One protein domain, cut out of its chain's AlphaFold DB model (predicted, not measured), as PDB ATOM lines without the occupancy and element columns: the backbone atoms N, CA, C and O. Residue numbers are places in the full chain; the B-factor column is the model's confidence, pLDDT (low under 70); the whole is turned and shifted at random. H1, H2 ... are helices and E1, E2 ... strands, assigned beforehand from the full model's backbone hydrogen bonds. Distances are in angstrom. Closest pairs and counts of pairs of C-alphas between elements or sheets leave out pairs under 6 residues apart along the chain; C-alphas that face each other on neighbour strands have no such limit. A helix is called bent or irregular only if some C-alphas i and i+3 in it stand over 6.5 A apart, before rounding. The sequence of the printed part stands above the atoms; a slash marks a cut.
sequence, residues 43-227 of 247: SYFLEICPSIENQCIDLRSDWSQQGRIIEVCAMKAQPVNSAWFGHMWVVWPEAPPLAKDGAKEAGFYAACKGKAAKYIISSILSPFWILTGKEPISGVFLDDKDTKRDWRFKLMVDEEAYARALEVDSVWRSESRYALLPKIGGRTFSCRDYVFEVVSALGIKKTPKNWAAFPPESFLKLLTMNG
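AT A GLANCE: This is residues 43 to 227 of the 247 residues of an uncharacterized protein of Hyphomonadaceae bacterium (UniProt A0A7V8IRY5). A strongly twisted sheet of six strands has three helices, H4, H5 and H6, over one face, with H5 packed close on E3 and E4 and side by side with H4. Beyond one end of the sheet, the chain between E4 and E5 reaches out with H2 and H3, and the loop between E1 and E2 lies at the other end of the long axis. The printed part has 185 residues with six named helices and six named strands, in the order H1 E1 E2 E3 E4 H2 H3 E5 E6 H4 H5 H6. The sheet is mixed, in the order E1 E6 E2 E3 E4 E5, and the class is mixed, helices and strands. The whole is compact, with a radius of gyration of the C-alphas of 16.4 A, yet elongated in outline, with spans of 56 by 34 by 30 A.

IN THESE COORDINATES: The longest strand is E2, residues 68 to 75, 23.4 A from C-alpha 68 at (-5.472, 13.883, 28.300) to C-alpha 75. E3 is residues 87 to 91, 13.3 A, E4 residues 105 to 110, 16.8 A, and E5 residues 137 to 143, 19.6 A. E6, residues 151 to 157, is also 19.6 A, and E1 is residues 56 to 58. The longest helix is H4, residues 159 to 173, 20.7 A; H5 is residues 191 to 201, 15.9 A. H6, residues 215 to 225, is 15.1 A and ends with C-alpha 225 at (-9.839, 25.503, 8.610). H2 is residues 113 to 125, 18.4 A, and H3 residues 129 to 132. H1, residues 50 to 54, begins with C-alpha 50 at (-27.382, 17.123, 17.401) and is irregular: C-alphas 51 and 54 are 7.0 A apart.

HOW THE PARTS SIT: E2, E3 and E4 form a meander, each strand the antiparallel neighbour of the one before, and E2 and E3 are a hairpin, as are E3 and E4. N 73 and O 89 of E2 and E3 are 2.9 A apart, and N 106 and O 90 of E4 and E3 3.1 A. E4 is antiparallel to the edge strand E5, with N 109 and O 140 at 2.8 A. On the other side of E2, E6 is antiparallel to it, with N 72 and O 153 at 2.9 A. The edge strand E1 is parallel to E6, with N 57 and O 154 at 2.8 A. H4, H5 and H6 lie on the same face, two layers with the sheet. H5 runs along the strands at a height over the sheet of 8.3 A, over E3 and, only just, E4, with 3 of its C-alphas; the closest C-alphas of H5 and E4 are those of Cys 191 and Phe 108, 4.4 A apart. H4 and H5 touch as a helical hairpin, opposite ways at a shallow tilt of 29 degrees, their closest C-alphas being those of Ala 165 and Val 198, 5.2 A apart. H6 lies over E6 and E2 at a height of 10.3 A; its closest C-alpha to E2 is that of Pro 216, 6.6 A from that of Ala 74. H1 and H2 only graze the sheet, with residues 50 to 54 and 115 to 119; H3 is not on it. Every O i to N i+4 pair is within hydrogen-bond range in H2, H4, H5 and H6; H1 has 0 of 1, and 0 of 2 O i to N i+3 pairs, while H3 is too short for an O i to N i+4 pair.

THE WHOLE: The two C-alphas farthest apart are those of Ser 64 and Leu 125, at 55.9 A. The printed part has no cut. The links E2 to E3, E3 to E4, H4 to H5 and H5 to H6 are long. Mean pLDDT of the printed part is 80.1; among the residues under 70 are 47 to 55, 79 to 85, 95 to 102 and 208 to 213.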
ATOM      1  N   SER A  43     -25.158  33.505  13.092       72.00
ATOM      2  CA  SER A  43     -24.809  32.822  14.341       72.00
ATOM      3  C   SER A  43     -26.014  32.202  15.050       72.00
ATOM      4  O   SER A  43     -25.868  31.173  15.705       72.00
ATOM      5  N   TYR A  44     -27.192  32.811  14.916       73.88
ATOM      6  CA  TYR A  44     -28.454  32.315  15.461       73.88
ATOM      7  C   TYR A  44     -29.000  31.110  14.681       73.88
ATOM      8  O   TYR A  44     -29.456  30.140  15.288       73.88
ATOM      9  N   PHE A  45     -28.932  31.161  13.347       75.88
ATOM     10  CA  PHE A  45     -29.432  30.119  12.443       75.88
ATOM     11  C   PHE A  45     -28.390  29.058  12.070       75.88
ATOM     12  O   PHE A  45     -28.689  28.180  11.262       75.88
ATOM     13  N   LEU A  46     -27.180  29.112  12.639       72.06
ATOM     14  CA  LEU A  46     -26.212  28.026  12.507       72.06
ATOM     15  C   LEU A  46     -26.864  26.730  12.994       72.06
ATOM     16  O   LEU A  46     -27.284  26.625  14.147       72.06
ATOM     17  N   GLU A  47     -26.985  25.773  12.077       62.44
ATOM     18  CA  GLU A  47     -27.698  24.528  12.321       62.44
ATOM     19  C   GLU A  47     -27.068  23.796  13.515       62.44
ATOM     20  O   GLU A  47     -25.866  23.512  13.544       62.44
ATOM     21  N   ILE A  48     -27.893  23.494  14.520       54.88
ATOM     22  CA  ILE A  48     -27.509  22.613  15.617       54.88
ATOM     23  C   ILE A  48     -27.451  21.221  15.003       54.88
ATOM     24  O   ILE A  48     -28.490  20.607  14.790       54.88
ATOM     25  N   CYS A  49     -26.261  20.720  14.680       48.62
ATOM     26  CA  CYS A  49     -26.118  19.291  14.447       48.62
ATOM     27  C   CYS A  49     -26.198  18.598  15.817       48.62
ATOM     28  O   CYS A  49     -25.240  18.707  16.585       48.62
ATOM     29  N   PRO A  50     -27.286  17.864  16.139       45.84
ATOM     30  CA  PRO A  50     -27.382  17.123  17.401       45.84
ATOM     31  C   PRO A  50     -26.271  16.066  17.544       45.84
ATOM     32  O   PRO A  50     -25.989  15.601  18.640       45.84
ATOM     33  N   SER A  51     -25.582  15.716  16.451       46.09
ATOM     34  CA  SER A  51     -24.483  14.745  16.429       46.09
ATOM     35  C   SER A  51     -23.129  15.272  16.921       46.09
ATOM     36  O   SER A  51     -22.167  14.504  16.957       46.09
ATOM     37  N   ILE A  52     -23.018  16.545  17.320       50.38
ATOM     38  CA  ILE A  52     -21.776  17.097  17.899       50.38
ATOM     39  C   ILE A  52     -21.547  16.570  19.329       50.38
ATOM     40  O   ILE A  52     -20.535  16.840  19.965       50.38
ATOM     41  N   GLU A  53     -22.432  15.706  19.826       47.84
ATOM     42  CA  GLU A  53     -22.267  15.100  21.132       47.84
ATOM     43  C   GLU A  53     -20.981  14.268  21.298       47.84
ATOM     44  O   GLU A  53     -20.536  14.164  22.428       47.84
ATOM     45  N   ASN A  54     -20.287  13.748  20.279       53.25
ATOM     46  CA  ASN A  54     -19.072  12.941  20.531       53.25
ATOM     47  C   ASN A  54     -17.993  13.050  19.440       53.25
ATOM     48  O   ASN A  54     -17.493  12.036  18.947       53.25
ATOM     49  N   GLN A  55     -17.619  14.262  19.026       61.88
ATOM     50  CA  GLN A  55     -16.409  14.410  18.213       61.88
ATOM     51  C   GLN A  55     -15.183  14.461  19.119       61.88
ATOM     52  O   GLN A  55     -14.897  15.487  19.730       61.88
ATOM     53  N   CYS A  56     -14.503  13.321  19.225       71.25
ATOM     54  CA  CYS A  56     -13.167  13.232  19.787       71.25
ATOM     55  C   CYS A  56     -12.155  13.309  18.642       71.25
ATOM     56  O   CYS A  56     -12.241  12.532  17.689       71.25
ATOM     57  N   ILE A  57     -11.234  14.259  18.723       78.62
ATOM     58  CA  ILE A  57     -10.108  14.398  17.809       78.62
ATOM     59  C   ILE A  57      -8.877  13.951  18.582       78.62
ATOM     60  O   ILE A  57      -8.521  14.566  19.586       78.62
ATOM     61  N   ASP A  58      -8.246  12.878  18.121       84.00
ATOM     62  CA  ASP A  58      -6.979  12.419  18.676       84.00
ATOM     63  C   ASP A  58      -5.836  13.188  18.009       84.00
ATOM     64  O   ASP A  58      -5.590  13.046  16.811       84.00
ATOM     65  N   LEU A  59      -5.200  14.063  18.781       85.06
ATOM     66  CA  LEU A  59      -4.051  14.873  18.385       85.06
ATOM     67  C   LEU A  59      -2.741  14.325  18.959       85.06
ATOM     68  O   LEU A  59      -1.707  14.976  18.818       85.06
ATOM     69  N   ARG A  60      -2.774  13.169  19.629       87.56
ATOM     70  CA  ARG A  60      -1.567  12.552  20.174       87.56
ATOM     71  C   ARG A  60      -0.582  12.221  19.067       87.56
ATOM     72  O   ARG A  60      -0.950  11.701  18.010       87.56
ATOM     73  N   SER A  61       0.680  12.486  19.350       85.81
ATOM     74  CA  SER A  61       1.813  12.006  18.571       85.81
ATOM     75  C   SER A  61       2.220  10.594  18.996       85.81
ATOM     76  O   SER A  61       2.596   9.795  18.139       85.81
ATOM     77  N   ASP A  62       2.056  10.251  20.280       84.62
ATOM     78  CA  ASP A  62       2.304   8.915  20.824       84.62
ATOM     79  C   ASP A  62       0.994   8.243  21.256       84.62
ATOM     80  O   ASP A  62       0.414   8.514  22.307       84.62
ATOM     81  N   TRP A  63       0.516   7.315  20.430       85.44
ATOM     82  CA  TRP A  63      -0.757   6.633  20.675       85.44
ATOM     83  C   TRP A  63      -0.647   5.521  21.726       85.44
ATOM     84  O   TRP A  63      -1.678   4.983  22.139       85.44
ATOM     85  N   SER A  64       0.573   5.182  22.160       84.06
ATOM     86  CA  SER A  64       0.831   4.131  23.149       84.06
ATOM     87  C   SER A  64       0.556   4.574  24.589       84.06
ATOM     88  O   SER A  64       0.267   3.734  25.441       84.06
ATOM     89  N   GLN A  65       0.583   5.881  24.858       82.25
ATOM     90  CA  GLN A  65       0.319   6.453  26.177       82.25
ATOM     91  C   GLN A  65      -1.123   6.926  26.304       82.25
ATOM     92  O   GLN A  65      -1.722   7.399  25.342       82.25
ATOM     93  N   GLN A  66      -1.697   6.841  27.503       85.25
ATOM     94  CA  GLN A  66      -3.022   7.399  27.753       85.25
ATOM     95  C   GLN A  66      -2.984   8.928  27.606       85.25
ATOM     96  O   GLN A  66      -2.232   9.602  28.303       85.25
ATOM     97  N   GLY A  67      -3.804   9.468  26.700       87.38
ATOM     98  CA  GLY A  67      -3.911  10.911  26.488       87.38
ATOM     99  C   GLY A  67      -4.695  11.639  27.573       87.38
ATOM    100  O   GLY A  67      -5.410  11.028  28.372       87.38
ATOM    101  N   ARG A  68      -4.618  12.968  27.533       90.44
ATOM    102  CA  ARG A  68      -5.472  13.883  28.300       90.44
ATOM    103  C   ARG A  68      -6.566  14.458  27.425       90.44
ATOM    104  O   ARG A  68      -6.334  14.702  26.242       90.44
ATOM    105  N   ILE A  69      -7.734  14.706  28.005       90.12
ATOM    106  CA  ILE A  69      -8.855  15.310  27.299       90.12
ATOM    107  C   ILE A  69      -8.907  16.810  27.596       90.12
ATOM    108  O   ILE A  69      -8.782  17.270  28.726       90.12
ATOM    109  N   ILE A  70      -9.125  17.596  26.550       90.81
ATOM    110  CA  ILE A  70      -9.535  18.996  26.642       90.81
ATOM    111  C   ILE A  70     -10.832  19.103  25.861       90.81
ATOM    112  O   ILE A  70     -10.875  18.719  24.692       90.81
ATOM    113  N   GLU A  71     -11.897  19.614  26.472       89.44
ATOM    114  CA  GLU A  71     -13.128  19.878  25.727       89.44
ATOM    115  C   GLU A  71     -13.265  21.366  25.453       89.44
ATOM    116  O   GLU A  71     -13.016  22.207  26.311       89.44
ATOM    117  N   VAL A  72     -13.694  21.704  24.248       88.62
ATOM    118  CA  VAL A  72     -14.057  23.071  23.901       88.62
ATOM    119  C   VAL A  72     -15.533  23.091  23.604       88.62
ATOM    120  O   VAL A  72     -16.048  22.330  22.781       88.62
ATOM    121  N   CYS A  73     -16.206  23.997  24.285       87.25
ATOM    122  CA  CYS A  73     -17.637  24.149  24.225       87.25
ATOM    123  C   CYS A  73     -17.987  25.496  23.604       87.25
ATOM    124  O   CYS A  73     -17.262  26.484  23.747       87.25
ATOM    125  N   ALA A  74     -19.113  25.528  22.904       85.25
ATOM    126  CA  ALA A  74     -19.695  26.752  22.397       85.25
ATOM    127  C   ALA A  74     -21.219  26.729  22.554       85.25
ATOM    128  O   ALA A  74     -21.871  25.689  22.455       85.25
ATOM    129  N   MET A  75     -21.789  27.905  22.780       83.94
ATOM    130  CA  MET A  75     -23.226  28.138  22.846       83.94
ATOM    131  C   MET A  75     -23.614  29.128  21.752       83.94
ATOM    132  O   MET A  75     -22.903  30.108  21.499       83.94
ATOM    133  N   LYS A  76     -24.755  28.884  21.108       78.75
ATOM    134  CA  LYS A  76     -25.297  29.754  20.066       78.75
ATOM    135  C   LYS A  76     -25.720  31.102  20.633       78.75
ATOM    136  O   LYS A  76     -26.018  31.237  21.820       78.75
ATOM    137  N   ALA A  77     -25.785  32.101  19.759       74.12
ATOM    138  CA  ALA A  77     -26.417  33.367  20.097       74.12
ATOM    139  C   ALA A  77     -27.892  33.130  20.432       74.12
ATOM    140  O   ALA A  77     -28.598  32.462  19.679       74.12
ATOM    141  N   GLN A  78     -28.356  33.653  21.562       71.12
ATOM    142  CA  GLN A  78     -29.751  33.555  21.968       71.12
ATOM    143  C   GLN A  78     -30.295  34.974  22.250       71.12
ATOM    144  O   GLN A  78     -29.829  35.636  23.178       71.12
ATOM    145  N   PRO A  79     -31.242  35.480  21.429       58.97
ATOM    146  CA  PRO A  79     -31.723  36.867  21.481       58.97
ATOM    147  C   PRO A  79     -32.477  37.226  22.762       58.97
ATOM    148  O   PRO A  79     -32.542  38.386  23.151       58.97
ATOM    149  N   VAL A  80     -33.120  36.228  23.368       58.88
ATOM    150  CA  VAL A  80     -34.153  36.411  24.400       58.88
ATOM    151  C   VAL A  80     -33.617  36.298  25.827       58.88
ATOM    152  O   VAL A  80     -34.359  36.444  26.790       58.88
ATOM    153  N   ASN A  81     -32.328  36.021  25.990       61.72
ATOM    154  CA  ASN A  81     -31.684  35.757  27.275       61.72
ATOM    155  C   ASN A  81     -30.245  36.281  27.260       61.72
ATOM    156  O   ASN A  81     -29.808  36.914  26.310       61.72
ATOM    157  N   SER A  82     -29.491  36.097  28.344       59.09
ATOM    158  CA  SER A  82     -28.233  36.825  28.579       59.09
ATOM    159  C   SER A  82     -27.054  36.472  27.655       59.09
ATOM    160  O   SER A  82     -25.963  37.002  27.860       59.09
ATOM    161  N   ALA A  83     -27.251  35.604  26.661       61.16
ATOM    162  CA  ALA A  83     -26.233  35.104  25.739       61.16
ATOM    163  C   ALA A  83     -26.425  35.648  24.313       61.16
ATOM    164  O   ALA A  83     -26.436  34.905  23.332       61.16
ATOM    165  N   TRP A  84     -26.551  36.971  24.210       61.09
ATOM    166  CA  TRP A  84     -26.983  37.681  23.001       61.09
ATOM    167  C   TRP A  84     -26.144  37.349  21.766       61.09
ATOM    168  O   TRP A  84     -26.667  37.325  20.657       61.09
ATOM    169  N   PHE A  85     -24.857  37.059  21.959       69.50
ATOM    170  CA  PHE A  85     -23.889  36.831  20.889       69.50
ATOM    171  C   PHE A  85     -23.313  35.411  20.869       69.50
ATOM    172  O   PHE A  85     -22.489  35.104  20.016       69.50
ATOM    173  N   GLY A  86     -23.758  34.534  21.769       79.88
ATOM    174  CA  GLY A  86     -23.165  33.215  21.980       79.88
ATOM    175  C   GLY A  86     -21.930  33.278  22.875       79.88
ATOM    176  O   GLY A  86     -21.546  34.345  23.358       79.88
ATOM    177  N   HIS A  87     -21.332  32.120  23.134       86.69
ATOM    178  CA  HIS A  87     -20.224  31.975  24.083       86.69
ATOM    179  C   HIS A  87     -19.319  30.794  23.715       86.69
ATOM    180  O   HIS A  87     -19.777  29.873  23.045       86.69
ATOM    181  N   MET A  88     -18.053  30.824  24.140       89.06
ATOM    182  CA  MET A  88     -17.080  29.736  23.992       89.06
ATOM    183  C   MET A  88     -16.274  29.565  25.278       89.06
ATOM    184  O   MET A  88     -15.869  30.555  25.881       89.06
ATOM    185  N   TRP A  89     -16.000  28.329  25.673       92.06
ATOM    186  CA  TRP A  89     -15.213  28.033  26.868       92.06
ATOM    187  C   TRP A  89     -14.475  26.707  26.746       92.06
ATOM    188  O   TRP A  89     -14.711  25.932  25.814       92.06
ATOM    189  N   VAL A  90     -13.564  26.469  27.687       92.44
ATOM    190  CA  VAL A  90     -12.778  25.237  27.778       92.44
ATOM    191  C   VAL A  90     -13.209  24.463  29.017       92.44
ATOM    192  O   VAL A  90     -13.537  25.055  30.046       92.44
ATOM    193  N   VAL A  91     -13.215  23.139  28.901       91.56
ATOM    194  CA  VAL A  91     -13.444  22.172  29.973       91.56
ATOM    195  C   VAL A  91     -12.186  21.322  30.133       91.56
ATOM    196  O   VAL A  91     -11.631  20.824  29.151       91.56
ATOM    197  N   TRP A  92     -11.788  21.120  31.383       91.00
ATOM    198  CA  TRP A  92     -10.640  20.342  31.835       91.00
ATOM    199  C   TRP A  92     -11.142  19.171  32.706       91.00
ATOM    200  O   TRP A  92     -11.277  19.314  33.927       91.00
ATOM    201  N   PRO A  93     -11.505  18.016  32.111       86.25
ATOM    202  CA  PRO A  93     -12.135  16.914  32.845       86.25
ATOM    203  C   PRO A  93     -11.259  16.333  33.971       86.25
ATOM    204  O   PRO A  93     -11.744  16.091  35.087       86.25
ATOM    205  N   GLU A  94      -9.967  16.136  33.702       80.06
ATOM    206  CA  GLU A  94      -9.054  15.328  34.518       80.06
ATOM    207  C   GLU A  94      -8.484  16.038  35.758       80.06
ATOM    208  O   GLU A  94      -8.073  15.357  36.691       80.06
ATOM    209  N   ALA A  95      -8.524  17.370  35.838       66.94
ATOM    210  CA  ALA A  95      -8.240  18.159  37.044       66.94
ATOM    211  C   ALA A  95      -8.637  19.626  36.795       66.94
ATOM    212  O   ALA A  95      -8.577  20.071  35.648       66.94
ATOM    213  N   PRO A  96      -9.042  20.404  37.819       57.81
ATOM    214  CA  PRO A  96      -9.171  21.841  37.627       57.81
ATOM    215  C   PRO A  96      -7.789  22.428  37.305       57.81
ATOM    216  O   PRO A  96      -6.812  22.041  37.953       57.81
ATOM    217  N   PRO A  97      -7.670  23.321  36.309       57.75
ATOM    218  CA  PRO A  97      -6.385  23.920  35.974       57.75
ATOM    219  C   PRO A  97      -5.838  24.669  37.194       57.75
ATOM    220  O   PRO A  97      -6.604  25.181  38.013       57.75
ATOM    221  N   LEU A  98      -4.510  24.705  37.319       57.50
ATOM    222  CA  LEU A  98      -3.717  25.160  38.477       57.50
ATOM    223  C   LEU A  98      -3.863  26.660  38.836       57.50
ATOM    224  O   LEU A  98      -2.964  27.257  39.423       57.50
ATOM    225  N   ALA A  99      -4.968  27.297  38.472       51.78
ATOM    226  CA  ALA A  99      -5.169  28.730  38.540       51.78
ATOM    227  C   ALA A  99      -6.343  29.120  39.455       51.78
ATOM    228  O   ALA A  99      -7.157  28.289  39.870       51.78
ATOM    229  N   LYS A 100      -6.392  30.411  39.816       51.25
ATOM    230  CA  LYS A 100      -7.355  30.968  40.780       51.25
ATOM    231  C   LYS A 100      -8.798  30.589  40.397       51.25
ATOM    232  O   LYS A 100      -9.159  30.569  39.219       51.25
ATOM    233  N   ASP A 101      -9.571  30.251  41.424       59.28
ATOM    234  CA  ASP A 101     -10.971  29.799  41.413       59.28
ATOM    235  C   ASP A 101     -11.237  28.337  41.014       59.28
ATOM    236  O   ASP A 101     -12.352  27.867  41.219       59.28
ATOM    237  N   GLY A 102     -10.246  27.576  40.523       65.19
ATOM    238  CA  GLY A 102     -10.330  26.105  40.423       65.19
ATOM    239  C   GLY A 102     -11.500  25.542  39.596       65.19
ATOM    240  O   GLY A 102     -11.792  24.351  39.680       65.19
ATOM    241  N   ALA A 103     -12.195  26.367  38.808       79.38
ATOM    242  CA  ALA A 103     -13.280  25.909  37.949       79.38
ATOM    243  C   ALA A 103     -12.714  25.054  36.807       79.38
ATOM    244  O   ALA A 103     -11.871  25.521  36.033       79.38
ATOM    245  N   LYS A 104     -13.199  23.810  36.697       85.19
ATOM    246  CA  LYS A 104     -12.847  22.871  35.618       85.19
ATOM    247  C   LYS A 104     -13.347  23.327  34.255       85.19
ATOM    248  O   LYS A 104     -12.858  22.857  33.239       85.19
ATOM    249  N   GLU A 105     -14.324  24.213  34.228       88.25
ATOM    250  CA  GLU A 105     -14.997  24.651  33.021       88.25
ATOM    251  C   GLU A 105     -15.274  26.132  33.146       88.25
ATOM    252  O   GLU A 105     -16.023  26.562  34.018       88.25
ATOM    253  N   ALA A 106     -14.586  26.923  32.332       87.62
ATOM    254  CA  ALA A 106     -14.629  28.359  32.495       87.62
ATOM    255  C   ALA A 106     -14.376  29.092  31.183       87.62
ATOM    256  O   ALA A 106     -13.544  28.696  30.359       87.62
ATOM    257  N   GLY A 107     -15.099  30.189  31.012       89.06
ATOM    258  CA  GLY A 107     -14.929  31.143  29.930       89.06
ATOM    259  C   GLY A 107     -14.457  32.498  30.447       89.06
ATOM    260  O   GLY A 107     -14.536  32.793  31.639       89.06
ATOM    261  N   PHE A 108     -13.993  33.351  29.531       91.38
ATOM    262  CA  PHE A 108     -13.544  34.707  29.851       91.38
ATOM    263  C   PHE A 108     -14.531  35.779  29.372       91.38
ATOM    264  O   PHE A 108     -14.848  35.875  28.183       91.38
ATOM    265  N   TYR A 109     -14.991  36.637  30.278       88.81
ATOM    266  CA  TYR A 109     -16.108  37.551  30.038       88.81
ATOM    267  C   TYR A 109     -15.798  38.971  30.460       88.81
ATOM    268  O   TYR A 109     -14.911  39.218  31.263       88.81
ATOM    269  N   ALA A 110     -16.614  39.913  29.992       89.88
ATOM    270  CA  ALA A 110     -16.692  41.219  30.618       89.88
ATOM    271  C   ALA A 110     -17.311  41.092  32.015       89.88
ATOM    272  O   ALA A 110     -18.427  40.588  32.151       89.88
ATOM    273  N   ALA A 111     -16.659  41.662  33.027       90.69
ATOM    274  CA  ALA A 111     -17.198  41.726  34.384       90.69
ATOM    275  C   ALA A 111     -18.511  42.533  34.454       90.69
ATOM    276  O   ALA A 111     -19.366  42.284  35.297       90.69
ATOM    277  N   CYS A 112     -18.704  43.492  33.539       87.69
ATOM    278  CA  CYS A 112     -19.937  44.269  33.426       87.69
ATOM    279  C   CYS A 112     -20.516  44.197  32.006       87.69
ATOM    280  O   CYS A 112     -20.059  44.892  31.091       87.69
ATOM    281  N   LYS A 113     -21.591  43.416  31.841       82.00
ATOM    282  CA  LYS A 113     -22.297  43.239  30.557       82.00
ATOM    283  C   LYS A 113     -22.819  44.558  29.981       82.00
ATOM    284  O   LYS A 113     -22.694  44.798  28.786       82.00
ATOM    285  N   GLY A 114     -23.333  45.452  30.829       83.50
ATOM    286  CA  GLY A 114     -23.818  46.768  30.402       83.50
ATOM    287  C   GLY A 114     -22.711  47.662  29.830       83.50
ATOM    288  O   GLY A 114     -22.925  48.337  28.825       83.50
ATOM    289  N   LYS A 115     -21.504  47.633  30.418       84.12
ATOM    290  CA  LYS A 115     -20.336  48.334  29.855       84.12
ATOM    291  C   LYS A 115     -19.921  47.716  28.519       84.12
ATOM    292  O   LYS A 115     -19.730  48.460  27.562       84.12
ATOM    293  N   ALA A 116     -19.868  46.386  28.419       83.31
ATOM    294  CA  ALA A 116     -19.566  45.701  27.159       83.31
ATOM    295  C   ALA A 116     -20.570  46.057  26.045       83.31
ATOM    296  O   ALA A 116     -20.163  46.413  24.941       83.31
ATOM    297  N   ALA A 117     -21.872  46.061  26.351       81.44
ATOM    298  CA  ALA A 117     -22.924  46.440  25.407       81.44
ATOM    299  C   ALA A 117     -22.781  47.897  24.940       81.44
ATOM    300  O   ALA A 117     -22.811  48.165  23.739       81.44
ATOM    301  N   LYS A 118     -22.536  48.839  25.864       82.69
ATOM    302  CA  LYS A 118     -22.254  50.244  25.516       82.69
ATOM    303  C   LYS A 118     -21.039  50.374  24.599       82.69
ATOM    304  O   LYS A 118     -21.041  51.224  23.713       82.69
ATOM    305  N   TYR A 119     -20.017  49.541  24.784       81.25
ATOM    306  CA  TYR A 119     -18.815  49.559  23.953       81.25
ATOM    307  C   TYR A 119     -19.110  49.086  22.532       81.25
ATOM    308  O   TYR A 119     -18.749  49.788  21.587       81.25
ATOM    309  N   ILE A 120     -19.855  47.988  22.383       76.94
ATOM    310  CA  ILE A 120     -20.338  47.510  21.081       76.94
ATOM    311  C   ILE A 120     -21.191  48.595  20.404       76.94
ATOM    312  O   ILE A 120     -20.894  48.984  19.280       76.94
ATOM    313  N   ILE A 121     -22.170  49.184  21.096       80.06
ATOM    314  CA  ILE A 121     -22.998  50.263  20.527       80.06
ATOM    315  C   ILE A 121     -22.130  51.450  20.094       80.06
ATOM    316  O   ILE A 121     -22.245  51.938  18.974       80.06
ATOM    317  N   SER A 122     -21.205  51.893  20.947       79.00
ATOM    318  CA  SER A 122     -20.332  53.024  20.624       79.00
ATOM    319  C   SER A 122     -19.407  52.757  19.436       79.00
ATOM    320  O   SER A 122     -19.053  53.696  18.731       79.00
ATOM    321  N   SER A 123     -19.039  51.499  19.185       72.12
ATOM    322  CA  SER A 123     -18.249  51.130  18.009       72.12
ATOM    323  C   SER A 123     -19.030  51.157  16.703       72.12
ATOM    324  O   SER A 123     -18.463  51.489  15.670       72.12
ATOM    325  N   ILE A 124     -20.332  50.885  16.764       74.19
ATOM    326  CA  ILE A 124     -21.235  51.048  15.624       74.19
ATOM    327  C   ILE A 124     -21.411  52.535  15.325       74.19
ATOM    328  O   ILE A 124     -21.319  52.958  14.179       74.19
ATOM    329  N   LEU A 125     -21.656  53.324  16.375       78.75
ATOM    330  CA  LEU A 125     -21.939  54.749  16.247       78.75
ATOM    331  C   LEU A 125     -20.717  55.574  15.872       78.75
ATOM    332  O   LEU A 125     -20.898  56.648  15.321       78.75
ATOM    333  N   SER A 126     -19.507  55.113  16.182       80.50
ATOM    334  CA  SER A 126     -18.258  55.799  15.857       80.50
ATOM    335  C   SER A 126     -17.293  54.814  15.185       80.50
ATOM    336  O   SER A 126     -16.418  54.248  15.847       80.50
ATOM    337  N   PRO A 127     -17.419  54.619  13.862       66.44
ATOM    338  CA  PRO A 127     -16.643  53.631  13.109       66.44
ATOM    339  C   PRO A 127     -15.127  53.899  13.128       66.44
ATOM    340  O   PRO A 127     -14.329  52.987  12.928       66.44
ATOM    341  N   PHE A 128     -14.702  55.120  13.474       75.00
ATOM    342  CA  PHE A 128     -13.297  55.451  13.728       75.00
ATOM    343  C   PHE A 128     -12.669  54.650  14.879       75.00
ATOM    344  O   PHE A 128     -11.449  54.504  14.913       75.00
ATOM    345  N   TRP A 129     -13.473  54.066  15.777       74.88
ATOM    346  CA  TRP A 129     -12.970  53.167  16.821       74.88
ATOM    347  C   TRP A 129     -12.323  51.896  16.266       74.88
ATOM    348  O   TRP A 129     -11.564  51.258  16.986       74.88
ATOM    349  N   ILE A 130     -12.551  51.548  14.996       66.62
ATOM    350  CA  ILE A 130     -11.776  50.500  14.316       66.62
ATOM    351  C   ILE A 130     -10.296  50.897  14.201       66.62
ATOM    352  O   ILE A 130      -9.421  50.038  14.282       66.62
ATOM    353  N   LEU A 131     -10.005  52.191  14.032       72.50
ATOM    354  CA  LEU A 131      -8.642  52.700  13.890       72.50
ATOM    355  C   LEU A 131      -7.981  52.892  15.257       72.50
ATOM    356  O   LEU A 131      -6.875  52.410  15.507       72.50
ATOM    357  N   THR A 132      -8.672  53.601  16.149       78.50
ATOM    358  CA  THR A 132      -8.116  54.038  17.435       78.50
ATOM    359  C   THR A 132      -8.275  53.008  18.547       78.50
ATOM    360  O   THR A 132      -7.503  53.028  19.502       78.50
ATOM    361  N   GLY A 133      -9.214  52.071  18.407       78.06
ATOM    362  CA  GLY A 133      -9.540  51.084  19.428       78.06
ATOM    363  C   GLY A 133     -10.271  51.675  20.629       78.06
ATOM    364  O   GLY A 133     -10.125  52.843  20.975       78.06
ATOM    365  N   LYS A 134     -11.048  50.840  21.311       82.19
ATOM    366  CA  LYS A 134     -11.642  51.162  22.611       82.19
ATOM    367  C   LYS A 134     -10.730  50.676  23.731       82.19
ATOM    368  O   LYS A 134     -10.115  49.615  23.627       82.19
ATOM    369  N   GLU A 135     -10.677  51.437  24.818       84.50
ATOM    370  CA  GLU A 135      -9.972  51.003  26.025       84.50
ATOM    371  C   GLU A 135     -10.541  49.670  26.541       84.50
ATOM    372  O   GLU A 135     -11.751  49.454  26.478       84.50
ATOM    373  N   PRO A 136      -9.722  48.745  27.054       89.31
ATOM    374  CA  PRO A 136     -10.252  47.537  27.666       89.31
ATOM    375  C   PRO A 136     -11.129  47.857  28.883       89.31
ATOM    376  O   PRO A 136     -10.818  48.748  29.671       89.31
ATOM    377  N   ILE A 137     -12.205  47.096  29.069       91.00
ATOM    378  CA  ILE A 137     -12.969  47.078  30.324       91.00
ATOM    379  C   ILE A 137     -12.498  45.911  31.196       91.00
ATOM    380  O   ILE A 137     -11.718  45.076  30.748       91.00
ATOM    381  N   SER A 138     -12.977  45.823  32.435       93.94
ATOM    382  CA  SER A 138     -12.648  44.694  33.309       93.94
ATOM    383  C   SER A 138     -13.197  43.375  32.757       93.94
ATOM    384  O   SER A 138     -14.385  43.279  32.432       93.94
ATOM    385  N   GLY A 139     -12.326  42.374  32.676       92.56
ATOM    386  CA  GLY A 139     -12.635  40.989  32.358       92.56
ATOM    387  C   GLY A 139     -12.591  40.087  33.592       92.56
ATOM    388  O   GLY A 139     -12.016  40.463  34.611       92.56
ATOM    389  N   VAL A 140     -13.240  38.928  33.511       91.69
ATOM    390  CA  VAL A 140     -13.336  37.947  34.598       91.69
ATOM    391  C   VAL A 140     -13.579  36.545  34.036       91.69
ATOM    392  O   VAL A 140     -14.250  36.398  33.012       91.69
ATOM    393  N   PHE A 141     -13.054  35.524  34.711       90.00
ATOM    394  CA  PHE A 141     -13.432  34.134  34.469       90.00
ATOM    395  C   PHE A 141     -14.708  33.792  35.236       90.00
ATOM    396  O   PHE A 141     -14.822  34.115  36.414       90.00
ATOM    397  N   LEU A 142     -15.665  33.145  34.576       87.56
ATOM    398  CA  LEU A 142     -16.861  32.610  35.235       87.56
ATOM    399  C   LEU A 142     -16.920  31.101  35.016       87.56
ATOM    400  O   LEU A 142     -16.503  30.619  33.962       87.56
ATOM    401  N   ASP A 143     -17.434  30.389  36.016       88.06
ATOM    402  CA  ASP A 143     -17.719  28.958  35.927       88.06
ATOM    403  C   ASP A 143     -18.885  28.718  34.953       88.06
ATOM    404  O   ASP A 143     -19.953  29.323  35.080       88.06
ATOM    405  N   ASP A 144     -18.654  27.855  33.967       87.62
ATOM    406  CA  ASP A 144     -19.581  27.512  32.885       87.62
ATOM    407  C   ASP A 144     -20.258  26.144  33.077       87.62
ATOM    408  O   ASP A 144     -20.907  25.641  32.156       87.62
ATOM    409  N   LYS A 145     -20.128  25.519  34.252       84.81
ATOM    410  CA  LYS A 145     -20.609  24.153  34.505       84.81
ATOM    411  C   LYS A 145     -22.053  23.882  34.104       84.81
ATOM    412  O   LYS A 145     -22.340  22.865  33.458       84.81
ATOM    413  N   ASP A 146     -22.935  24.815  34.439       83.56
ATOM    414  CA  ASP A 146     -24.371  24.721  34.168       83.56
ATOM    415  C   ASP A 146     -24.779  25.444  32.870       83.56
ATOM    416  O   ASP A 146     -25.961  25.504  32.517       83.56
ATOM    417  N   THR A 147     -23.812  25.980  32.117       84.12
ATOM    418  CA  THR A 147     -24.069  26.625  30.829       84.12
ATOM    419  C   THR A 147     -24.454  25.577  29.783       84.12
ATOM    420  O   THR A 147     -23.791  24.554  29.584       84.12
ATOM    421  N   LYS A 148     -25.541  25.842  29.049       83.38
ATOM    422  CA  LYS A 148     -25.988  24.985  27.946       83.38
ATOM    423  C   LYS A 148     -24.912  24.891  26.853       83.38
ATOM    424  O   LYS A 148     -24.526  25.899  26.269       83.38
ATOM    425  N   ARG A 149     -24.505  23.666  26.510       82.44
ATOM    426  CA  ARG A 149     -23.552  23.350  25.431       82.44
ATOM    427  C   ARG A 149     -24.325  23.078  24.138       82.44
ATOM    428  O   ARG A 149     -24.898  22.003  23.998       82.44
ATOM    429  N   ASP A 150     -24.379  24.035  23.210       79.50
ATOM    430  CA  ASP A 150     -24.955  23.766  21.878       79.50
ATOM    431  C   ASP A 150     -23.956  23.000  20.991       79.50
ATOM    432  O   ASP A 150     -24.355  22.180  20.166       79.50
ATOM    433  N   TRP A 151     -22.655  23.224  21.204       79.44
ATOM    434  CA  TRP A 151     -21.559  22.515  20.553       79.44
ATOM    435  C   TRP A 151     -20.485  22.119  21.562       79.44
ATOM    436  O   TRP A 151     -20.174  22.877  22.481       79.44
ATOM    437  N   ARG A 152     -19.889  20.944  21.353       81.44
ATOM    438  CA  ARG A 152     -18.736  20.443  22.101       81.44
ATOM    439  C   ARG A 152     -17.800  19.667  21.180       81.44
ATOM    440  O   ARG A 152     -18.260  18.872  20.369       81.44
ATOM    441  N   PHE A 153     -16.497  19.862  21.309       80.38
ATOM    442  CA  PHE A 153     -15.510  18.943  20.748       80.38
ATOM    443  C   PHE A 153     -14.524  18.541  21.830       80.38
ATOM    444  O   PHE A 153     -14.162  19.355  22.675       80.38
ATOM    445  N   LYS A 154     -14.097  17.282  21.795       86.00
ATOM    446  CA  LYS A 154     -13.083  16.742  22.692       86.00
ATOM    447  C   LYS A 154     -11.789  16.593  21.915       86.00
ATOM    448  O   LYS A 154     -11.792  16.060  20.808       86.00
ATOM    449  N   LEU A 155     -10.699  17.068  22.481       86.88
ATOM    450  CA  LEU A 155      -9.353  16.863  21.977       86.88
ATOM    451  C   LEU A 155      -8.661  15.901  22.923       86.88
ATOM    452  O   LEU A 155      -8.612  16.169  24.119       86.88
ATOM    453  N   MET A 156      -8.139  14.804  22.393       89.19
ATOM    454  CA  MET A 156      -7.235  13.935  23.128       89.19
ATOM    455  C   MET A 156      -5.807  14.296  22.735       89.19
ATOM    456  O   MET A 156      -5.488  14.341  21.550       89.19
ATOM    457  N   VAL A 157      -4.971  14.618  23.715       90.25
ATOM    458  CA  VAL A 157      -3.635  15.192  23.506       90.25
ATOM    459  C   VAL A 157      -2.595  14.485  24.372       90.25
ATOM    460  O   VAL A 157      -2.941  13.854  25.373       90.25
ATOM    461  N   ASP A 158      -1.325  14.596  23.988       91.94
ATOM    462  CA  ASP A 158      -0.204  14.135  24.812       91.94
ATOM    463  C   ASP A 158      -0.040  15.026  26.055       91.94
ATOM    464  O   ASP A 158      -0.436  16.198  26.045       91.94
ATOM    465  N   GLU A 159       0.607  14.509  27.104       90.56
ATOM    466  CA  GLU A 159       0.843  15.245  28.359       90.56
ATOM    467  C   GLU A 159       1.577  16.574  28.127       90.56
ATOM    468  O   GLU A 159       1.231  17.597  28.713       90.56
ATOM    469  N   GLU A 160       2.560  16.591  27.222       91.25
ATOM    470  CA  GLU A 160       3.329  17.798  26.907       91.25
ATOM    471  C   GLU A 160       2.449  18.883  26.263       91.25
ATOM    472  O   GLU A 160       2.528  20.062  26.613       91.25
ATOM    473  N   ALA A 161       1.564  18.494  25.340       91.12
ATOM    474  CA  ALA A 161       0.617  19.414  24.718       91.12
ATOM    475  C   ALA A 161      -0.426  19.915  25.726       91.12
ATOM    476  O   ALA A 161      -0.767  21.101  25.717       91.12
ATOM    477  N   TYR A 162      -0.882  19.038  26.622       91.19
ATOM    478  CA  TYR A 162      -1.764  19.396  27.726       91.19
ATOM    479  C   TYR A 162      -1.119  20.443  28.647       91.19
ATOM    480  O   TYR A 162      -1.737  21.467  28.935       91.19
ATOM    481  N   ALA A 163       0.147  20.249  29.029       89.88
ATOM    482  CA  ALA A 163       0.896  21.187  29.863       89.88
ATOM    483  C   ALA A 163       1.019  22.579  29.217       89.88
ATOM    484  O   ALA A 163       0.725  23.582  29.865       89.88
ATOM    485  N   ARG A 164       1.339  22.660  27.916       92.00
ATOM    486  CA  ARG A 164       1.368  23.946  27.187       92.00
ATOM    487  C   ARG A 164       0.013  24.651  27.181       92.00
ATOM    488  O   ARG A 164      -0.060  25.873  27.295       92.00
ATOM    489  N   ALA A 165      -1.075  23.900  27.033       92.06
ATOM    490  CA  ALA A 165      -2.419  24.467  27.066       92.06
ATOM    491  C   ALA A 165      -2.799  24.978  28.470       92.06
ATOM    492  O   ALA A 165      -3.452  26.018  28.584       92.06
ATOM    493  N   LEU A 166      -2.339  24.308  29.533       89.88
ATOM    494  CA  LEU A 166      -2.500  24.768  30.917       89.88
ATOM    495  C   LEU A 166      -1.720  26.055  31.214       89.88
ATOM    496  O   LEU A 166      -2.210  26.904  31.959       89.88
ATOM    497  N   GLU A 167      -0.535  26.240  30.632       90.69
ATOM    498  CA  GLU A 167       0.212  27.500  30.757       90.69
ATOM    499  C   GLU A 167      -0.582  28.676  30.177       90.69
ATOM    500  O   GLU A 167      -0.668  29.739  30.799       90.69
ATOM    501  N   VAL A 168      -1.230  28.471  29.023       92.56
ATOM    502  CA  VAL A 168      -2.135  29.467  28.435       92.56
ATOM    503  C   VAL A 168      -3.307  29.750  29.374       92.56
ATOM    504  O   VAL A 168      -3.597  30.920  29.624       92.56
ATOM    505  N   ASP A 169      -3.952  28.717  29.926       90.81
ATOM    506  CA  ASP A 169      -5.045  28.888  30.895       90.81
ATOM    507  C   ASP A 169      -4.611  29.740  32.092       90.81
ATOM    508  O   ASP A 169      -5.257  30.739  32.402       90.81
ATOM    509  N   SER A 170      -3.466  29.419  32.698       89.12
ATOM    510  CA  SER A 170      -2.903  30.138  33.846       89.12
ATOM    511  C   SER A 170      -2.649  31.624  33.561       89.12
ATOM    512  O   SER A 170      -3.013  32.495  34.362       89.12
ATOM    513  N   VAL A 171      -2.090  31.942  32.387       91.19
ATOM    514  CA  VAL A 171      -1.884  33.333  31.956       91.19
ATOM    515  C   VAL A 171      -3.221  34.053  31.800       91.19
ATOM    516  O   VAL A 171      -3.379  35.170  32.295       91.19
ATOM    517  N   TRP A 172      -4.199  33.415  31.157       92.00
ATOM    518  CA  TRP A 172      -5.523  34.003  30.974       92.00
ATOM    519  C   TRP A 172      -6.262  34.203  32.293       92.00
ATOM    520  O   TRP A 172      -6.899  35.234  32.468       92.00
ATOM    521  N   ARG A 173      -6.135  33.299  33.263       88.94
ATOM    522  CA  ARG A 173      -6.745  33.452  34.598       88.94
ATOM    523  C   ARG A 173      -6.260  34.690  35.348       88.94
ATOM    524  O   ARG A 173      -6.953  35.187  36.231       88.94
ATOM    525  N   SER A 174      -5.075  35.178  34.995       89.50
ATOM    526  CA  SER A 174      -4.501  36.416  35.522       89.50
ATOM    527  C   SER A 174      -4.862  37.650  34.681       89.50
ATOM    528  O   SER A 174      -4.550  38.774  35.072       89.50
ATOM    529  N   GLU A 175      -5.509  37.467  33.528       92.00
ATOM    530  CA  GLU A 175      -5.947  38.550  32.653       92.00
ATOM    531  C   GLU A 175      -7.185  39.241  33.228       92.00
ATOM    532  O   GLU A 175      -8.188  38.618  33.566       92.00
ATOM    533  N   SER A 176      -7.133  40.568  33.291       92.62
ATOM    534  CA  SER A 176      -8.216  41.406  33.809       92.62
ATOM    535  C   SER A 176      -8.806  42.329  32.748       92.62
ATOM    536  O   SER A 176      -9.683  43.138  33.053       92.62
ATOM    537  N   ARG A 177      -8.308  42.279  31.512       93.00
ATOM    538  CA  ARG A 177      -8.737  43.129  30.399       93.00
ATOM    539  C   ARG A 177      -9.693  42.359  29.507       93.00
ATOM    540  O   ARG A 177      -9.354  41.306  28.997       93.00
ATOM    541  N   TYR A 178     -10.852  42.936  29.239       90.50
ATOM    542  CA  TYR A 178     -11.782  42.491  28.214       90.50
ATOM    543  C   TYR A 178     -11.866  43.560  27.122       90.50
ATOM    544  O   TYR A 178     -12.232  44.708  27.386       90.50
ATOM    545  N   ALA A 179     -11.514  43.197  25.889       87.81
ATOM    546  CA  ALA A 179     -11.443  44.124  24.763       87.81
ATOM    547  C   ALA A 179     -11.897  43.452  23.464       87.81
ATOM    548  O   ALA A 179     -11.204  42.601  22.914       87.81
ATOM    549  N   LEU A 180     -13.043  43.877  22.936       79.69
ATOM    550  CA  LEU A 180     -13.557  43.391  21.648       79.69
ATOM    551  C   LEU A 180     -12.997  44.168  20.449       79.69
ATOM    552  O   LEU A 180     -12.995  43.660  19.331       79.69
ATOM    553  N   LEU A 181     -12.522  45.392  20.684       78.94
ATOM    554  CA  LEU A 181     -12.077  46.327  19.652       78.94
ATOM    555  C   LEU A 181     -10.764  46.990  20.061       78.94
ATOM    556  O   LEU A 181     -10.770  48.111  20.572       78.94
ATOM    557  N   PRO A 182      -9.633  46.297  19.894       74.94
ATOM    558  CA  PRO A 182      -8.336  46.902  20.117       74.94
ATOM    559  C   PRO A 182      -8.012  47.921  19.022       74.94
ATOM    560  O   PRO A 182      -8.576  47.886  17.931       74.94
ATOM    561  N   LYS A 183      -7.039  48.788  19.303       79.81
ATOM    562  CA  LYS A 183      -6.410  49.649  18.292       79.81
ATOM    563  C   LYS A 183      -5.788  48.818  17.167       79.81
ATOM    564  O   LYS A 183      -5.496  47.637  17.377       79.81
ATOM    565  N   ILE A 184      -5.511  49.429  16.013       76.44
ATOM    566  CA  ILE A 184      -4.758  48.765  14.932       76.44
ATOM    567  C   ILE A 184      -3.461  48.152  15.487       76.44
ATOM    568  O   ILE A 184      -2.722  48.793  16.235       76.44
ATOM    569  N   GLY A 185      -3.217  46.880  15.158       75.19
ATOM    570  CA  GLY A 185      -2.085  46.094  15.670       75.19
ATOM    571  C   GLY A 185      -2.242  45.585  17.112       75.19
ATOM    572  O   GLY A 185      -1.397  44.837  17.596       75.19
ATOM    573  N   GLY A 186      -3.316  45.957  17.808       77.75
ATOM    574  CA  GLY A 186      -3.613  45.511  19.164       77.75
ATOM    575  C   GLY A 186      -4.254  44.118  19.242       77.75
ATOM    576  O   GLY A 186      -4.494  43.427  18.246       77.75
ATOM    577  N   ARG A 187      -4.526  43.675  20.473       83.38
ATOM    578  CA  ARG A 187      -5.054  42.337  20.776       83.38
ATOM    579  C   ARG A 187      -6.448  42.413  21.393       83.38
ATOM    580  O   ARG A 187      -6.694  43.234  22.269       83.38
ATOM    581  N   THR A 188      -7.341  41.559  20.900       85.81
ATOM    582  CA  THR A 188      -8.651  41.301  21.493       85.81
ATOM    583  C   THR A 188      -8.496  40.413  22.724       85.81
ATOM    584  O   THR A 188      -7.628  39.540  22.751       85.81
ATOM    585  N   PHE A 189      -9.341  40.639  23.724       89.88
ATOM    586  CA  PHE A 189      -9.432  39.821  24.925       89.88
ATOM    587  C   PHE A 189     -10.898  39.465  25.163       89.88
ATOM    588  O   PHE A 189     -11.693  40.313  25.573       89.88
ATOM    589  N   SER A 190     -11.268  38.228  24.841       88.88
ATOM    590  CA  SER A 190     -12.635  37.714  24.928       88.88
ATOM    591  C   SER A 190     -12.635  36.196  25.107       88.88
ATOM    592  O   SER A 190     -11.604  35.550  24.914       88.88
ATOM    593  N   CYS A 191     -13.798  35.616  25.408       89.56
ATOM    594  CA  CYS A 191     -13.977  34.169  25.520       89.56
ATOM    595  C   CYS A 191     -13.460  33.402  24.294       89.56
ATOM    596  O   CYS A 191     -12.788  32.384  24.437       89.56
ATOM    597  N   ARG A 192     -13.688  33.926  23.083       88.94
ATOM    598  CA  ARG A 192     -13.175  33.333  21.843       88.94
ATOM    599  C   ARG A 192     -11.650  33.344  21.794       88.94
ATOM    600  O   ARG A 192     -11.056  32.353  21.390       88.94
ATOM    601  N   ASP A 193     -11.029  34.469  22.138       90.44
ATOM    602  CA  ASP A 193      -9.572  34.617  22.047       90.44
ATOM    603  C   ASP A 193      -8.864  33.686  23.037       90.44
ATOM    604  O   ASP A 193      -7.886  33.047  22.663       90.44
ATOM    605  N   TYR A 194      -9.418  33.536  24.244       92.50
ATOM    606  CA  TYR A 194      -8.980  32.538  25.221       92.50
ATOM    607  C   TYR A 194      -9.012  31.122  24.635       92.50
ATOM    608  O   TYR A 194      -7.975  30.465  24.547       92.50
ATOM    609  N   VAL A 195     -10.175  30.682  24.142       92.19
ATOM    610  CA  VAL A 195     -10.317  29.346  23.546       92.19
ATOM    611  C   VAL A 195      -9.363  29.155  22.364       92.19
ATOM    612  O   VAL A 195      -8.739  28.106  22.233       92.19
ATOM    613  N   PHE A 196      -9.221  30.162  21.501       91.19
ATOM    614  CA  PHE A 196      -8.358  30.091  20.321       91.19
ATOM    615  C   PHE A 196      -6.874  30.013  20.650       91.19
ATOM    616  O   PHE A 196      -6.114  29.417  19.890       91.19
ATOM    617  N   GLU A 197      -6.444  30.603  21.755       93.00
ATOM    618  CA  GLU A 197      -5.064  30.476  22.205       93.00
ATOM    619  C   GLU A 197      -4.795  29.126  22.853       93.00
ATOM    620  O   GLU A 197      -3.764  28.531  22.547       93.00
ATOM    621  N   VAL A 198      -5.744  28.598  23.633       92.69
ATOM    622  CA  VAL A 198      -5.667  27.233  24.175       92.69
ATOM    623  C   VAL A 198      -5.539  26.218  23.039       92.69
ATOM    624  O   VAL A 198      -4.575  25.460  23.002       92.69
ATOM    625  N   VAL A 199      -6.436  26.238  22.048       90.31
ATOM    626  CA  VAL A 199      -6.361  25.286  20.920       90.31
ATOM    627  C   VAL A 199      -5.124  25.510  20.044       90.31
ATOM    628  O   VAL A 199      -4.574  24.555  19.503       90.31
ATOM    629  N   SER A 200      -4.642  26.751  19.924       90.94
ATOM    630  CA  SER A 200      -3.411  27.045  19.183       90.94
ATOM    631  C   SER A 200      -2.172  26.463  19.862       90.94
ATOM    632  O   SER A 200      -1.243  26.083  19.150       90.94
ATOM    633  N   ALA A 201      -2.146  26.359  21.195       90.88
ATOM    634  CA  ALA A 201      -1.067  25.688  21.931       90.88
ATOM    635  C   ALA A 201      -1.010  24.171  21.656       90.88
ATOM    636  O   ALA A 201       0.038  23.539  21.821       90.88
ATOM    637  N   LEU A 202      -2.120  23.607  21.168       89.75
ATOM    638  CA  LEU A 202      -2.261  22.210  20.749       89.75
ATOM    639  C   LEU A 202      -1.921  21.990  19.265       89.75
ATOM    640  O   LEU A 202      -2.087  20.888  18.754       89.75
ATOM    641  N   GLY A 203      -1.477  23.029  18.547       85.19
ATOM    642  CA  GLY A 203      -1.142  22.946  17.122       85.19
ATOM    643  C   GLY A 203      -2.326  23.134  16.164       85.19
ATOM    644  O   GLY A 203      -2.143  23.052  14.950       85.19
ATOM    645  N   ILE A 204      -3.527  23.445  16.668       85.38
ATOM    646  CA  ILE A 204      -4.690  23.769  15.828       85.38
ATOM    647  C   ILE A 204      -4.531  25.186  15.262       85.38
ATOM    648  O   ILE A 204      -4.294  26.153  15.990       85.38
ATOM    649  N   LYS A 205      -4.713  25.353  13.947       83.88
ATOM    650  CA  LYS A 205      -4.655  26.670  13.298       83.88
ATOM    651  C   LYS A 205      -5.824  27.532  13.763       83.88
ATOM    652  O   LYS A 205      -6.982  27.163  13.579       83.88
ATOM    653  N   LYS A 206      -5.536  28.716  14.299       80.19
ATOM    654  CA  LYS A 206      -6.564  29.697  14.669       80.19
ATOM    655  C   LYS A 206      -7.063  30.493  13.466       80.19
ATOM    656  O   LYS A 206      -6.315  30.777  12.531       80.19
ATOM    657  N   THR A 207      -8.329  30.896  13.518       70.12
ATOM    658  CA  THR A 207      -8.899  31.810  12.522       70.12
ATOM    659  C   THR A 207      -8.311  33.222  12.699       70.12
ATOM    660  O   THR A 207      -7.955  33.611  13.819       70.12
ATOM    661  N   PRO A 208      -8.170  34.007  11.615       66.06
ATOM    662  CA  PRO A 208      -7.731  35.393  11.721       66.06
ATOM    663  C   PRO A 208      -8.719  36.222  12.553       66.06
ATOM    664  O   PRO A 208      -9.935  36.022  12.502       66.06
ATOM    665  N   LYS A 209      -8.181  37.170  13.327       66.94
ATOM    666  CA  LYS A 209      -8.957  38.019  14.238       66.94
ATOM    667  C   LYS A 209      -9.992  38.832  13.460       66.94
ATOM    668  O   LYS A 209      -9.637  39.615  12.586       66.94
ATOM    669  N   ASN A 210     -11.261  38.692  13.829       65.81
ATOM    670  CA  ASN A 210     -12.345  39.514  13.301       65.81
ATOM    671  C   ASN A 210     -13.268  39.922  14.452       65.81
ATOM    672  O   ASN A 210     -13.809  39.068  15.148       65.81
ATOM    673  N   TRP A 211     -13.434  41.222  14.678       62.41
ATOM    674  CA  TRP A 211     -14.247  41.757  15.773       62.41
ATOM    675  C   TRP A 211     -15.743  41.421  15.634       62.41
ATOM    676  O   TRP A 211     -16.433  41.308  16.642       62.41
ATOM    677  N   ALA A 212     -16.228  41.198  14.407       62.38
ATOM    678  CA  ALA A 212     -17.613  40.831  14.102       62.38
ATOM    679  C   ALA A 212     -17.834  39.310  13.983       62.38
ATOM    680  O   ALA A 212     -18.940  38.862  13.686       62.38
ATOM    681  N   ALA A 213     -16.795  38.495  14.195       67.94
ATOM    682  CA  ALA A 213     -16.942  37.044  14.189       67.94
ATOM    683  C   ALA A 213     -17.412  36.571  15.566       67.94
ATOM    684  O   ALA A 213     -16.618  36.426  16.503       67.94
ATOM    685  N   PHE A 214     -18.717  36.332  15.681       74.50
ATOM    686  CA  PHE A 214     -19.309  35.797  16.898       74.50
ATOM    687  C   PHE A 214     -18.783  34.384  17.201       74.50
ATOM    688  O   PHE A 214     -18.351  33.678  16.279       74.50
ATOM    689  N   PRO A 215     -18.788  33.963  18.479       78.62
ATOM    690  CA  PRO A 215     -18.264  32.667  18.898       78.62
ATOM    691  C   PRO A 215     -18.762  31.474  18.055       78.62
ATOM    692  O   PRO A 215     -17.912  30.719  17.588       78.62
ATOM    693  N   PRO A 216     -20.063  31.341  17.716       74.06
ATOM    694  CA  PRO A 216     -20.552  30.234  16.882       74.06
ATOM    695  C   PRO A 216     -19.923  30.168  15.482       74.06
ATOM    696  O   PRO A 216     -19.443  29.124  15.042       74.06
ATOM    697  N   GLU A 217     -19.882  31.302  14.775       75.94
ATOM    698  CA  GLU A 217     -19.296  31.380  13.432       75.94
ATOM    699  C   GLU A 217     -17.781  31.142  13.475       75.94
ATOM    700  O   GLU A 217     -17.212  30.478  12.608       75.94
ATOM    701  N   SER A 218     -17.126  31.676  14.506       77.31
ATOM    702  CA  SER A 218     -15.688  31.519  14.721       77.31
ATOM    703  C   SER A 218     -15.322  30.064  14.997       77.31
ATOM    704  O   SER A 218     -14.341  29.561  14.453       77.31
ATOM    705  N   PHE A 219     -16.132  29.380  15.804       77.94
ATOM    706  CA  PHE A 219     -15.997  27.963  16.105       77.94
ATOM    707  C   PHE A 219     -16.130  27.107  14.842       77.94
ATOM    708  O   PHE A 219     -15.249  26.302  14.559       77.94
ATOM    709  N   LEU A 220     -17.156  27.338  14.013       75.62
ATOM    710  CA  LEU A 220     -17.305  26.618  12.743       75.62
ATOM    711  C   LEU A 220     -16.102  26.842  11.816       75.62
ATOM    712  O   LEU A 220     -15.561  25.887  11.265       75.62
ATOM    713  N   LYS A 221     -15.646  28.093  11.670       78.88
ATOM    714  CA  LYS A 221     -14.462  28.415  10.859       78.88
ATOM    715  C   LYS A 221     -13.206  27.717  11.375       78.88
ATOM    716  O   LYS A 221     -12.425  27.241  10.558       78.88
ATOM    717  N   LEU A 222     -13.021  27.637  12.696       79.75
ATOM    718  CA  LEU A 222     -11.918  26.896  13.313       79.75
ATOM    719  C   LEU A 222     -11.960  25.425  12.886       79.75
ATOM    720  O   LEU A 222     -10.943  24.898  12.439       79.75
ATOM    721  N   LEU A 223     -13.132  24.787  12.966       76.75
ATOM    722  CA  LEU A 223     -13.304  23.396  12.551       76.75
ATOM    723  C   LEU A 223     -12.979  23.215  11.061       76.75
ATOM    724  O   LEU A 223     -12.119  22.411  10.705       76.75
ATOM    725  N   THR A 224     -13.586  24.027  10.189       77.19
ATOM    726  CA  THR A 224     -13.377  23.949   8.735       77.19
ATOM    727  C   THR A 224     -11.917  24.183   8.336       77.19
ATOM    728  O   THR A 224     -11.382  23.431   7.526       77.19
ATOM    729  N   MET A 225     -11.244  25.183   8.917       79.19
ATOM    730  CA  MET A 225      -9.839  25.503   8.610       79.19
ATOM    731  C   MET A 225      -8.863  24.377   8.956       79.19
ATOM    732  O   MET A 225      -7.773  24.319   8.384       79.19
ATOM    733  N   ASN A 226      -9.236  23.506   9.889       76.62
ATOM    734  CA  ASN A 226      -8.410  22.394  10.342       76.62
ATOM    735  C   ASN A 226      -8.893  21.043   9.794       76.62
ATOM    736  O   ASN A 226      -8.431  20.005  10.252       76.62
ATOM    737  N   GLY A 227      -9.815  21.041   8.819       69.31
ATOM    738  CA  GLY A 227     -10.357  19.810   8.234       69.31
ATOM    739  C   GLY A 227     -11.149  18.959   9.230       69.31
ATOM    740  O   GLY A 227     -11.323  17.760   9.020       69.31
TER     741      GLY A 227